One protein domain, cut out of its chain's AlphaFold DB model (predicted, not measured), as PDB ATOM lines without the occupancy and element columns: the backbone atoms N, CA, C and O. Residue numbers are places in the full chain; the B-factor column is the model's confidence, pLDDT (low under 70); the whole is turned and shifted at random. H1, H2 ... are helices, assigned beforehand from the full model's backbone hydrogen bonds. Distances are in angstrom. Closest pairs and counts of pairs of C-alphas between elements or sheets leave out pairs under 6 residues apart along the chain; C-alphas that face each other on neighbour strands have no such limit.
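This is residues 2 to 75 of the 160 residues of an uncharacterized protein of Streptomyces halstedii (UniProt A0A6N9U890). With little regular structure, this is a head of loops, residues 2 to 59 with the short H1 and the first part of the long helix H2, from which residues 60 to 75, of which 60 to 71 belong to H2, stick out as an arm. The printed part has 74 residues with two named helices, H1 then H2, holding 26 of them, and no named strand: all helix. It is loose, radius of gyration of the C-alphas 14.9 A, a rod spanning 54 by 24 by 19 A.

Find C-alpha 11 at (-21.232, 15.745, 9.763); there H1 begins, residues 11 to 14. Go on to C-alpha 50 at (-15.882, 22.409, 26.904); from there H2, residues 50 to 71, runs 31.8 A to C-alpha 71 at (-20.507, 48.039, 8.735).

H1 and H2 are apart. In H2 every O i to N i+4 pair is within hydrogen-bond range; H1 is too short for such a pair, and its one O i to N i+3 pair is not within range.

The C-alphas of Gly 42 and Glu 74, the two farthest apart, are 54.0 A apart. The link from H1 to H2, 35 residues, is long. The printed part has no cut. Look for pLDDT under 70 at residues 2 to 17, 34 to 47 and 75.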
ATOM      1  N   LYS A   2     -19.565  19.716  32.562       44.06
ATOM      2  CA  LYS A   2     -20.726  20.334  31.887       44.06
ATOM      3  C   LYS A   2     -20.628  20.075  30.377       44.06
ATOM      4  O   LYS A   2     -19.540  20.203  29.821       44.06
ATOM      5  N   THR A   3     -21.727  19.686  29.736       46.41
ATOM      6  CA  THR A   3     -21.762  19.303  28.312       46.41
ATOM      7  C   THR A   3     -22.845  20.079  27.577       46.41
ATOM      8  O   THR A   3     -23.947  20.211  28.104       46.41
ATOM      9  N   TYR A   4     -22.540  20.545  26.366       51.34
ATOM     10  CA  TYR A   4     -23.429  21.363  25.537       51.34
ATOM     11  C   TYR A   4     -23.723  20.638  24.216       51.34
ATOM     12  O   TYR A   4     -22.803  20.096  23.599       51.34
ATOM     13  N   ALA A   5     -24.992  20.609  23.802       51.06
ATOM     14  CA  ALA A   5     -25.423  20.091  22.503       51.06
ATOM     15  C   ALA A   5     -25.546  21.253  21.506       51.06
ATOM     16  O   ALA A   5     -26.115  22.287  21.846       51.06
ATOM     17  N   ILE A   6     -25.021  21.084  20.290       50.94
ATOM     18  CA  ILE A   6     -25.081  22.093  19.221       50.94
ATOM     19  C   ILE A   6     -25.975  21.554  18.096       50.94
ATOM     20  O   ILE A   6     -25.769  20.430  17.636       50.94
ATOM     21  N   ARG A   7     -26.961  22.349  17.658       44.94
ATOM     22  CA  ARG A   7     -27.696  22.132  16.399       44.94
ATOM     23  C   ARG A   7     -26.839  22.663  15.236       44.94
ATOM     24  O   ARG A   7     -26.235  23.717  15.374       44.94
ATOM     25  N   ASP A   8     -26.773  21.913  14.135       47.69
ATOM     26  CA  ASP A   8     -26.154  22.286  12.841       47.69
ATOM     27  C   ASP A   8     -24.623  22.222  12.672       47.69
ATOM     28  O   ASP A   8     -24.073  22.760  11.710       47.69
ATOM     29  N   ALA A   9     -23.894  21.476  13.506       51.84
ATOM     30  CA  ALA A   9     -22.507  21.146  13.162       51.84
ATOM     31  C   ALA A   9     -22.463  20.171  11.963       51.84
ATOM     32  O   ALA A   9     -23.116  19.129  11.962       51.84
ATOM     33  N   SER A  10     -21.684  20.493  10.927       52.97
ATOM     34  CA  SER A  10     -21.519  19.631   9.749       52.97
ATOM     35  C   SER A  10     -21.021  18.227  10.138       52.97
ATOM     36  O   SER A  10     -20.152  18.078  11.000       52.97
ATOM     37  N   ARG A  11     -21.530  17.173   9.472       52.84
ATOM     38  CA  ARG A  11     -21.232  15.745   9.763       52.84
ATOM     39  C   ARG A  11     -19.739  15.400   9.893       52.84
ATOM     40  O   ARG A  11     -19.406  14.434  10.568       52.84
ATOM     41  N   ARG A  12     -18.835  16.193   9.305       48.22
ATOM     42  CA  ARG A  12     -17.375  16.015   9.430       48.22
ATOM     43  C   ARG A  12     -16.761  16.654  10.680       48.22
ATOM     44  O   ARG A  12     -15.809  16.096  11.209       48.22
ATOM     45  N   ALA A  13     -17.292  17.772  11.175       50.22
ATOM     46  CA  ALA A  13     -16.869  18.352  12.457       50.22
ATOM     47  C   ALA A  13     -17.405  17.551  13.659       50.22
ATOM     48  O   ALA A  13     -16.890  17.656  14.770       50.22
ATOM     49  N   LEU A  14     -18.436  16.739  13.425       51.47
ATOM     50  CA  LEU A  14     -19.136  15.985  14.453       51.47
ATOM     51  C   LEU A  14     -18.346  14.765  14.968       51.47
ATOM     52  O   LEU A  14     -18.443  14.442  16.145       51.47
ATOM     53  N   LEU A  15     -17.521  14.107  14.145       54.38
ATOM     54  CA  LEU A  15     -16.897  12.813  14.492       54.38
ATOM     55  C   LEU A  15     -15.850  12.861  15.618       54.38
ATOM     56  O   LEU A  15     -15.520  11.821  16.181       54.38
ATOM     57  N   THR A  16     -15.319  14.034  15.963       57.31
ATOM     58  CA  THR A  16     -14.202  14.145  16.917       57.31
ATOM     59  C   THR A  16     -14.565  14.858  18.219       57.31
ATOM     60  O   THR A  16     -13.712  14.969  19.091       57.31
ATOM     61  N   GLY A  17     -15.795  15.360  18.397       68.50
ATOM     62  CA  GLY A  17     -16.157  16.157  19.587       68.50
ATOM     63  C   GLY A  17     -15.320  17.439  19.756       68.50
ATOM     64  O   GLY A  17     -15.319  18.072  20.816       68.50
ATOM     65  N   HIS A  18     -14.591  17.825  18.709       76.31
ATOM     66  CA  HIS A  18     -13.702  18.970  18.675       76.31
ATOM     67  C   HIS A  18     -14.111  19.873  17.519       76.31
ATOM     68  O   HIS A  18     -14.183  19.444  16.369       76.31
ATOM     69  N   LEU A  19     -14.351  21.145  17.820       78.56
ATOM     70  CA  LEU A  19     -14.760  22.098  16.800       78.56
ATOM     71  C   LEU A  19     -13.536  22.570  16.004       78.56
ATOM     72  O   LEU A  19     -12.493  22.887  16.583       78.56
ATOM     73  N   ARG A  20     -13.653  22.567  14.674       80.38
ATOM     74  CA  ARG A  20     -12.608  23.016  13.746       80.38
ATOM     75  C   ARG A  20     -12.468  24.534  13.814       80.38
ATOM     76  O   ARG A  20     -13.472  25.228  13.697       80.38
ATOM     77  N   ARG A  21     -11.238  25.039  13.912       81.38
ATOM     78  CA  ARG A  21     -10.987  26.474  13.768       81.38
ATOM     79  C   ARG A  21     -11.071  26.863  12.277       81.38
ATOM     80  O   ARG A  21     -10.477  26.167  11.443       81.38
ATOM     81  N   PRO A  22     -11.827  27.913  11.905       81.19
ATOM     82  CA  PRO A  22     -11.930  28.362  10.516       81.19
ATOM     83  C   PRO A  22     -10.555  28.673   9.912       81.19
ATOM     84  O   PRO A  22      -9.677  29.197  10.591       81.19
ATOM     85  N   GLY A  23     -10.348  28.311   8.644       84.56
ATOM     86  CA  GLY A  23      -9.087  28.567   7.934       84.56
ATOM     87  C   GLY A  23      -7.884  27.723   8.378       84.56
ATOM     88  O   GLY A  23      -6.830  27.821   7.757       84.56
ATOM     89  N   THR A  24      -8.010  26.859   9.395       84.00
ATOM     90  CA  THR A  24      -6.909  25.991   9.846       84.00
ATOM     91  C   THR A  24      -7.227  24.499   9.688       84.00
ATOM     92  O   THR A  24      -8.359  24.077   9.407       84.00
ATOM     93  N   ASN A  25      -6.187  23.673   9.838       80.31
ATOM     94  CA  ASN A  25      -6.265  22.213   9.941       80.31
ATOM     95  C   ASN A  25      -6.281  21.725  11.406       80.31
ATOM     96  O   ASN A  25      -6.068  20.539  11.670       80.31
ATOM     97  N   THR A  26      -6.530  22.630  12.356       81.56
ATOM     98  CA  THR A  26      -6.572  22.344  13.791       81.56
ATOM     99  C   THR A  26      -7.956  22.606  14.370       81.56
ATOM    100  O   THR A  26      -8.776  23.352  13.833       81.56
ATOM    101  N   THR A  27      -8.233  21.968  15.496       84.88
ATOM    102  CA  THR A  27      -9.411  22.247  16.310       84.88
ATOM    103  C   THR A  27      -9.120  23.369  17.302       84.88
ATOM    104  O   THR A  27      -7.965  23.721  17.548       84.88
ATOM    105  N   TYR A  28     -10.165  23.908  17.924       84.00
ATOM    106  CA  TYR A  28     -10.060  24.943  18.955       84.00
ATOM    107  C   TYR A  28      -9.238  24.544  20.191       84.00
ATOM    108  O   TYR A  28      -8.781  25.406  20.931       84.00
ATOM    109  N   CYS A  29      -9.018  23.247  20.420       81.50
ATOM    110  CA  CYS A  29      -8.121  22.753  21.468       81.50
ATOM    111  C   CYS A  29      -6.726  22.373  20.934       81.50
ATOM    112  O   CYS A  29      -6.051  21.548  21.544       81.50
ATOM    113  N   ASN A  30      -6.319  22.912  19.779       81.56
ATOM    114  CA  ASN A  30      -5.031  22.666  19.120       81.56
ATOM    115  C   ASN A  30      -4.745  21.197  18.759       81.56
ATOM    116  O   ASN A  30      -3.589  20.817  18.588       81.56
ATOM    117  N   ARG A  31      -5.779  20.362  18.591       76.06
ATOM    118  CA  ARG A  31      -5.602  19.004  18.053       76.06
ATOM    119  C   ARG A  31      -5.708  19.021  16.524       76.06
ATOM    120  O   ARG A  31      -6.518  19.785  15.996       76.06
ATOM    121  N   PRO A  32      -4.923  18.206  15.800       77.12
ATOM    122  CA  PRO A  32      -5.071  18.080  14.355       77.12
ATOM    123  C   PRO A  32      -6.441  17.488  14.008       77.12
ATOM    124  O   PRO A  32      -6.974  16.638  14.721       77.12
ATOM    125  N   ILE A  33      -7.028  17.955  12.909       70.62
ATOM    126  CA  ILE A  33      -8.288  17.415  12.397       70.62
ATOM    127  C   ILE A  33      -8.010  16.039  11.798       70.62
ATOM    128  O   ILE A  33      -7.182  15.914  10.901       70.62
ATOM    129  N   GLY A  34      -8.735  15.022  12.259       59.41
ATOM    130  CA  GLY A  34      -8.706  13.697  11.644       59.41
ATOM    131  C   GLY A  34      -8.010  12.612  12.449       59.41
ATOM    132  O   GLY A  34      -8.011  11.483  11.981       59.41
ATOM    133  N   THR A  35      -7.498  12.880  13.655       57.22
ATOM    134  CA  THR A  35      -7.312  11.795  14.627       57.22
ATOM    135  C   THR A  35      -8.706  11.315  15.025       57.22
ATOM    136  O   THR A  35      -9.430  12.057  15.699       57.22
ATOM    137  N   PRO A  36      -9.146  10.123  14.578       58.00
ATOM    138  CA  PRO A  36     -10.394   9.566  15.058       58.00
ATOM    139  C   PRO A  36     -10.195   9.374  16.557       58.00
ATOM    140  O   PRO A  36      -9.233   8.723  16.969       58.00
ATOM    141  N   ASN A  37     -11.055   9.956  17.389       57.56
ATOM    142  CA  ASN A  37     -11.074   9.517  18.774       57.56
ATOM    143  C   ASN A  37     -11.623   8.084  18.733       57.56
ATOM    144  O   ASN A  37     -12.828   7.898  18.558       57.56
ATOM    145  N   GLY A  38     -10.730   7.093  18.817       54.97
ATOM    146  CA  GLY A  38     -11.060   5.668  18.682       54.97
ATOM    147  C   GLY A  38     -12.160   5.197  19.638       54.97
ATOM    148  O   GLY A  38     -12.829   4.208  19.363       54.97
ATOM    149  N   ASP A  39     -12.422   5.966  20.696       54.94
ATOM    150  CA  ASP A  39     -13.318   5.596  21.788       54.94
ATOM    151  C   ASP A  39     -14.783   6.057  21.613       54.94
ATOM    152  O   ASP A  39     -15.641   5.681  22.410       54.94
ATOM    153  N   PHE A  40     -15.122   6.870  20.599       54.41
ATOM    154  CA  PHE A  40     -16.437   7.548  20.545       54.41
ATOM    155  C   PHE A  40     -17.506   6.897  19.657       54.41
ATOM    156  O   PHE A  40     -18.645   7.363  19.654       54.41
ATOM    157  N   LEU A  41     -17.210   5.793  18.965       54.56
ATOM    158  CA  LEU A  41     -18.215   5.081  18.155       54.56
ATOM    159  C   LEU A  41     -19.328   4.421  18.999       54.56
ATOM    160  O   LEU A  41     -20.394   4.123  18.467       54.56
ATOM    161  N   GLY A  42     -19.118   4.229  20.309       51.94
ATOM    162  CA  GLY A  42     -20.069   3.549  21.203       51.94
ATOM    163  C   GLY A  42     -20.943   4.449  22.092       51.94
ATOM    164  O   GLY A  42     -21.922   3.970  22.664       51.94
ATOM    165  N   LEU A  43     -20.636   5.743  22.234       52.25
ATOM    166  CA  LEU A  43     -21.329   6.613  23.193       52.25
ATOM    167  C   LEU A  43     -22.419   7.442  22.502       52.25
ATOM    168  O   LEU A  43     -22.154   8.439  21.833       52.25
ATOM    169  N   ARG A  44     -23.681   7.042  22.706       47.66
ATOM    170  CA  ARG A  44     -24.874   7.818  22.331       47.66
ATOM    171  C   ARG A  44     -24.847   9.188  23.021       47.66
ATOM    172  O   ARG A  44     -25.206   9.315  24.187       47.66
ATOM    173  N   GLY A  45     -24.423  10.212  22.286       53.97
ATOM    174  CA  GLY A  45     -24.416  11.602  22.737       53.97
ATOM    175  C   GLY A  45     -23.160  12.317  22.267       53.97
ATOM    176  O   GLY A  45     -22.110  12.225  22.895       53.97
ATOM    177  N   TRP A  46     -23.284  13.043  21.163       60.03
ATOM    178  CA  TRP A  46     -22.213  13.827  20.559       60.03
ATOM    179  C   TRP A  46     -21.906  15.013  21.479       60.03
ATOM    180  O   TRP A  46     -22.637  16.001  21.509       60.03
ATOM    181  N   LYS A  47     -20.873  14.878  22.314       65.62
ATOM    182  CA  LYS A  47     -20.486  15.879  23.315       65.62
ATOM    183  C   LYS A  47     -19.275  16.654  22.815       65.62
ATOM    184  O   LYS A  47     -18.234  16.067  22.538       65.62
ATOM    185  N   MET A  48     -19.408  17.976  22.737       74.31
ATOM    186  CA  MET A  48     -18.292  18.862  22.407       74.31
ATOM    187  C   MET A  48     -17.413  19.103  23.633       74.31
ATOM    188  O   MET A  48     -17.912  19.262  24.751       74.31
ATOM    189  N   HIS A  49     -16.099  19.159  23.428       79.12
ATOM    190  CA  HIS A  49     -15.159  19.493  24.492       79.12
ATOM    191  C   HIS A  49     -15.400  20.927  24.995       79.12
ATOM    192  O   HIS A  49     -15.442  21.864  24.199       79.12
ATOM    193  N   ALA A  50     -15.521  21.115  26.313       82.12
ATOM    194  CA  ALA A  50     -15.882  22.409  26.904       82.12
ATOM    195  C   ALA A  50     -14.922  23.546  26.502       82.12
ATOM    196  O   ALA A  50     -15.381  24.649  26.215       82.12
ATOM    197  N   LEU A  51     -13.614  23.265  26.394       79.75
ATOM    198  CA  LEU A  51     -12.639  24.260  25.928       79.75
ATOM    199  C   LEU A  51     -12.868  24.659  24.466       79.75
ATOM    200  O   LEU A  51     -12.703  25.823  24.122       79.75
ATOM    201  N   CYS A  52     -13.277  23.716  23.611       81.75
ATOM    202  CA  CYS A  52     -13.593  24.032  22.220       81.75
ATOM    203  C   CYS A  52     -14.823  24.934  22.126       81.75
ATOM    204  O   CYS A  52     -14.807  25.870  21.343       81.75
ATOM    205  N   VAL A  53     -15.855  24.680  22.937       85.88
ATOM    206  CA  VAL A  53     -17.073  25.509  22.970       85.88
ATOM    207  C   VAL A  53     -16.766  26.927  23.457       85.88
ATOM    208  O   VAL A  53     -17.239  27.893  22.875       85.88
ATOM    209  N   GLN A  54     -15.947  27.073  24.501       88.00
ATOM    210  CA  GLN A  54     -15.567  28.394  25.013       88.00
ATOM    211  C   GLN A  54     -14.711  29.189  24.025       88.00
ATOM    212  O   GLN A  54     -14.921  30.387  23.859       88.00
ATOM    213  N   ALA A  55     -13.745  28.534  23.377       83.50
ATOM    214  CA  ALA A  55     -12.893  29.194  22.396       83.50
ATOM    215  C   ALA A  55     -13.681  29.587  21.135       83.50
ATOM    216  O   ALA A  55     -13.503  30.681  20.621       83.50
ATOM    217  N   GLU A  56     -14.614  28.743  20.701       87.94
ATOM    218  CA  GLU A  56     -15.542  29.048  19.612       87.94
ATOM    219  C   GLU A  56     -16.441  30.250  19.930       87.94
ATOM    220  O   GLU A  56     -16.604  31.136  19.094       87.94
ATOM    221  N   ALA A  57     -16.968  30.329  21.156       88.88
ATOM    222  CA  ALA A  57     -17.773  31.466  21.587       88.88
ATOM    223  C   ALA A  57     -16.968  32.776  21.588       88.88
ATOM    224  O   ALA A  57     -17.504  33.818  21.207       88.88
ATOM    225  N   ARG A  58     -15.685  32.723  21.972       89.88
ATOM    226  CA  ARG A  58     -14.773  33.874  21.910       89.88
ATOM    227  C   ARG A  58     -14.527  34.317  20.471       89.88
ATOM    228  O   ARG A  58     -14.746  35.483  20.170       89.88
ATOM    229  N   ASP A  59     -14.161  33.393  19.586       84.69
ATOM    230  CA  ASP A  59     -13.931  33.702  18.169       84.69
ATOM    231  C   ASP A  59     -15.193  34.268  17.504       84.69
ATOM    232  O   ASP A  59     -15.109  35.213  16.724       84.69
ATOM    233  N   ARG A  60     -16.382  33.739  17.830       86.75
ATOM    234  CA  ARG A  60     -17.647  34.302  17.333       86.75
ATOM    235  C   ARG A  60     -17.850  35.734  17.831       86.75
ATOM    236  O   ARG A  60     -18.290  36.579  17.052       86.75
ATOM    237  N   ALA A  61     -17.555  36.012  19.101       92.25
ATOM    238  CA  ALA A  61     -17.663  37.361  19.651       92.25
ATOM    239  C   ALA A  61     -16.697  38.330  18.949       92.25
ATOM    240  O   ALA A  61     -17.128  39.390  18.508       92.25
ATOM    241  N   GLU A  62     -15.434  37.938  18.757       86.44
ATOM    242  CA  GLU A  62     -14.435  38.732  18.027       86.44
ATOM    243  C   GLU A  62     -14.864  38.991  16.577       86.44
ATOM    244  O   GLU A  62     -14.886  40.137  16.134       86.44
ATOM    245  N   ALA A  63     -15.310  37.953  15.862       82.06
ATOM    246  CA  ALA A  63     -15.808  38.087  14.496       82.06
ATOM    247  C   ALA A  63     -17.029  39.014  14.406       82.06
ATOM    248  O   ALA A  63     -17.155  39.773  13.448       82.06
ATOM    249  N   THR A  64     -17.913  38.987  15.410       90.56
ATOM    250  CA  THR A  64     -19.076  39.884  15.476       90.56
ATOM    251  C   THR A  64     -18.635  41.333  15.664       90.56
ATOM    252  O   THR A  64     -19.164  42.217  14.993       90.56
ATOM    253  N   VAL A  65     -17.637  41.586  16.516       90.44
ATOM    254  CA  VAL A  65     -17.063  42.929  16.701       90.44
ATOM    255  C   VAL A  65     -16.440  43.428  15.397       90.44
ATOM    256  O   VAL A  65     -16.755  44.534  14.967       90.44
ATOM    257  N   THR A  66     -15.627  42.609  14.723       82.06
ATOM    258  CA  THR A  66     -15.018  42.967  13.431       82.06
ATOM    259  C   THR A  66     -16.063  43.234  12.350       82.06
ATOM    260  O   THR A  66     -15.952  44.221  11.628       82.06
ATOM    261  N   ALA A  67     -17.088  42.387  12.240       83.00
ATOM    262  CA  ALA A  67     -18.160  42.572  11.267       83.00
ATOM    263  C   ALA A  67     -18.969  43.845  11.547       83.00
ATOM    264  O   ALA A  67     -19.299  44.573  10.618       83.00
ATOM    265  N   THR A  68     -19.249  44.136  12.820       88.94
ATOM    266  CA  THR A  68     -19.968  45.354  13.219       88.94
ATOM    267  C   THR A  68     -19.145  46.597  12.899       88.94
ATOM    268  O   THR A  68     -19.682  47.539  12.331       88.94
ATOM    269  N   ALA A  69     -17.838  46.576  13.184       83.75
ATOM    270  CA  ALA A  69     -16.936  47.662  12.816       83.75
ATOM    271  C   ALA A  69     -16.911  47.883  11.296       83.75
ATOM    272  O   ALA A  69     -17.062  49.005  10.846       83.75
ATOM    273  N   ALA A  70     -16.825  46.822  10.488       82.25
ATOM    274  CA  ALA A  70     -16.814  46.943   9.028       82.25
ATOM    275  C   ALA A  70     -18.105  47.541   8.431       82.25
ATOM    276  O   ALA A  70     -18.077  48.054   7.314       82.25
ATOM    277  N   LEU A  71     -19.230  47.453   9.147       87.38
ATOM    278  CA  LEU A  71     -20.507  48.039   8.735       87.38
ATOM    279  C   LEU A  71     -20.664  49.504   9.160       87.38
ATOM    280  O   LEU A  71     -21.580  50.161   8.671       87.38
ATOM    281  N   ASP A  72     -19.809  50.012  10.048       86.44
ATOM    282  CA  ASP A  72     -19.852  51.401  10.487       86.44
ATOM    283  C   ASP A  72     -19.184  52.307   9.432       86.44
ATOM    284  O   ASP A  72     -17.955  52.264   9.276       86.44
ATOM    285  N   PRO A  73     -19.952  53.131   8.691       74.81
ATOM    286  CA  PRO A  73     -19.409  53.983   7.638       74.81
ATOM    287  C   PRO A  73     -18.459  55.061   8.178       74.81
ATOM    288  O   PRO A  73     -17.619  55.545   7.422       74.81
ATOM    289  N   GLU A  74     -18.536  55.414   9.467       78.12
ATOM    290  CA  GLU A  74     -17.601  56.363  10.087       78.12
ATOM    291  C   GLU A  74     -16.217  55.732  10.304       78.12
ATOM    292  O   GLU A  74     -15.191  56.412  10.238       78.12
ATOM    293  N   SER A  75     -16.161  54.407  10.468       64.62
ATOM    294  CA  SER A  75     -14.904  53.661  10.587       64.62
ATOM    295  C   SER A  75     -14.214  53.413   9.237       64.62
ATOM    296  O   SER A  75     -12.999  53.209   9.190       64.62
TER     297      SER A  75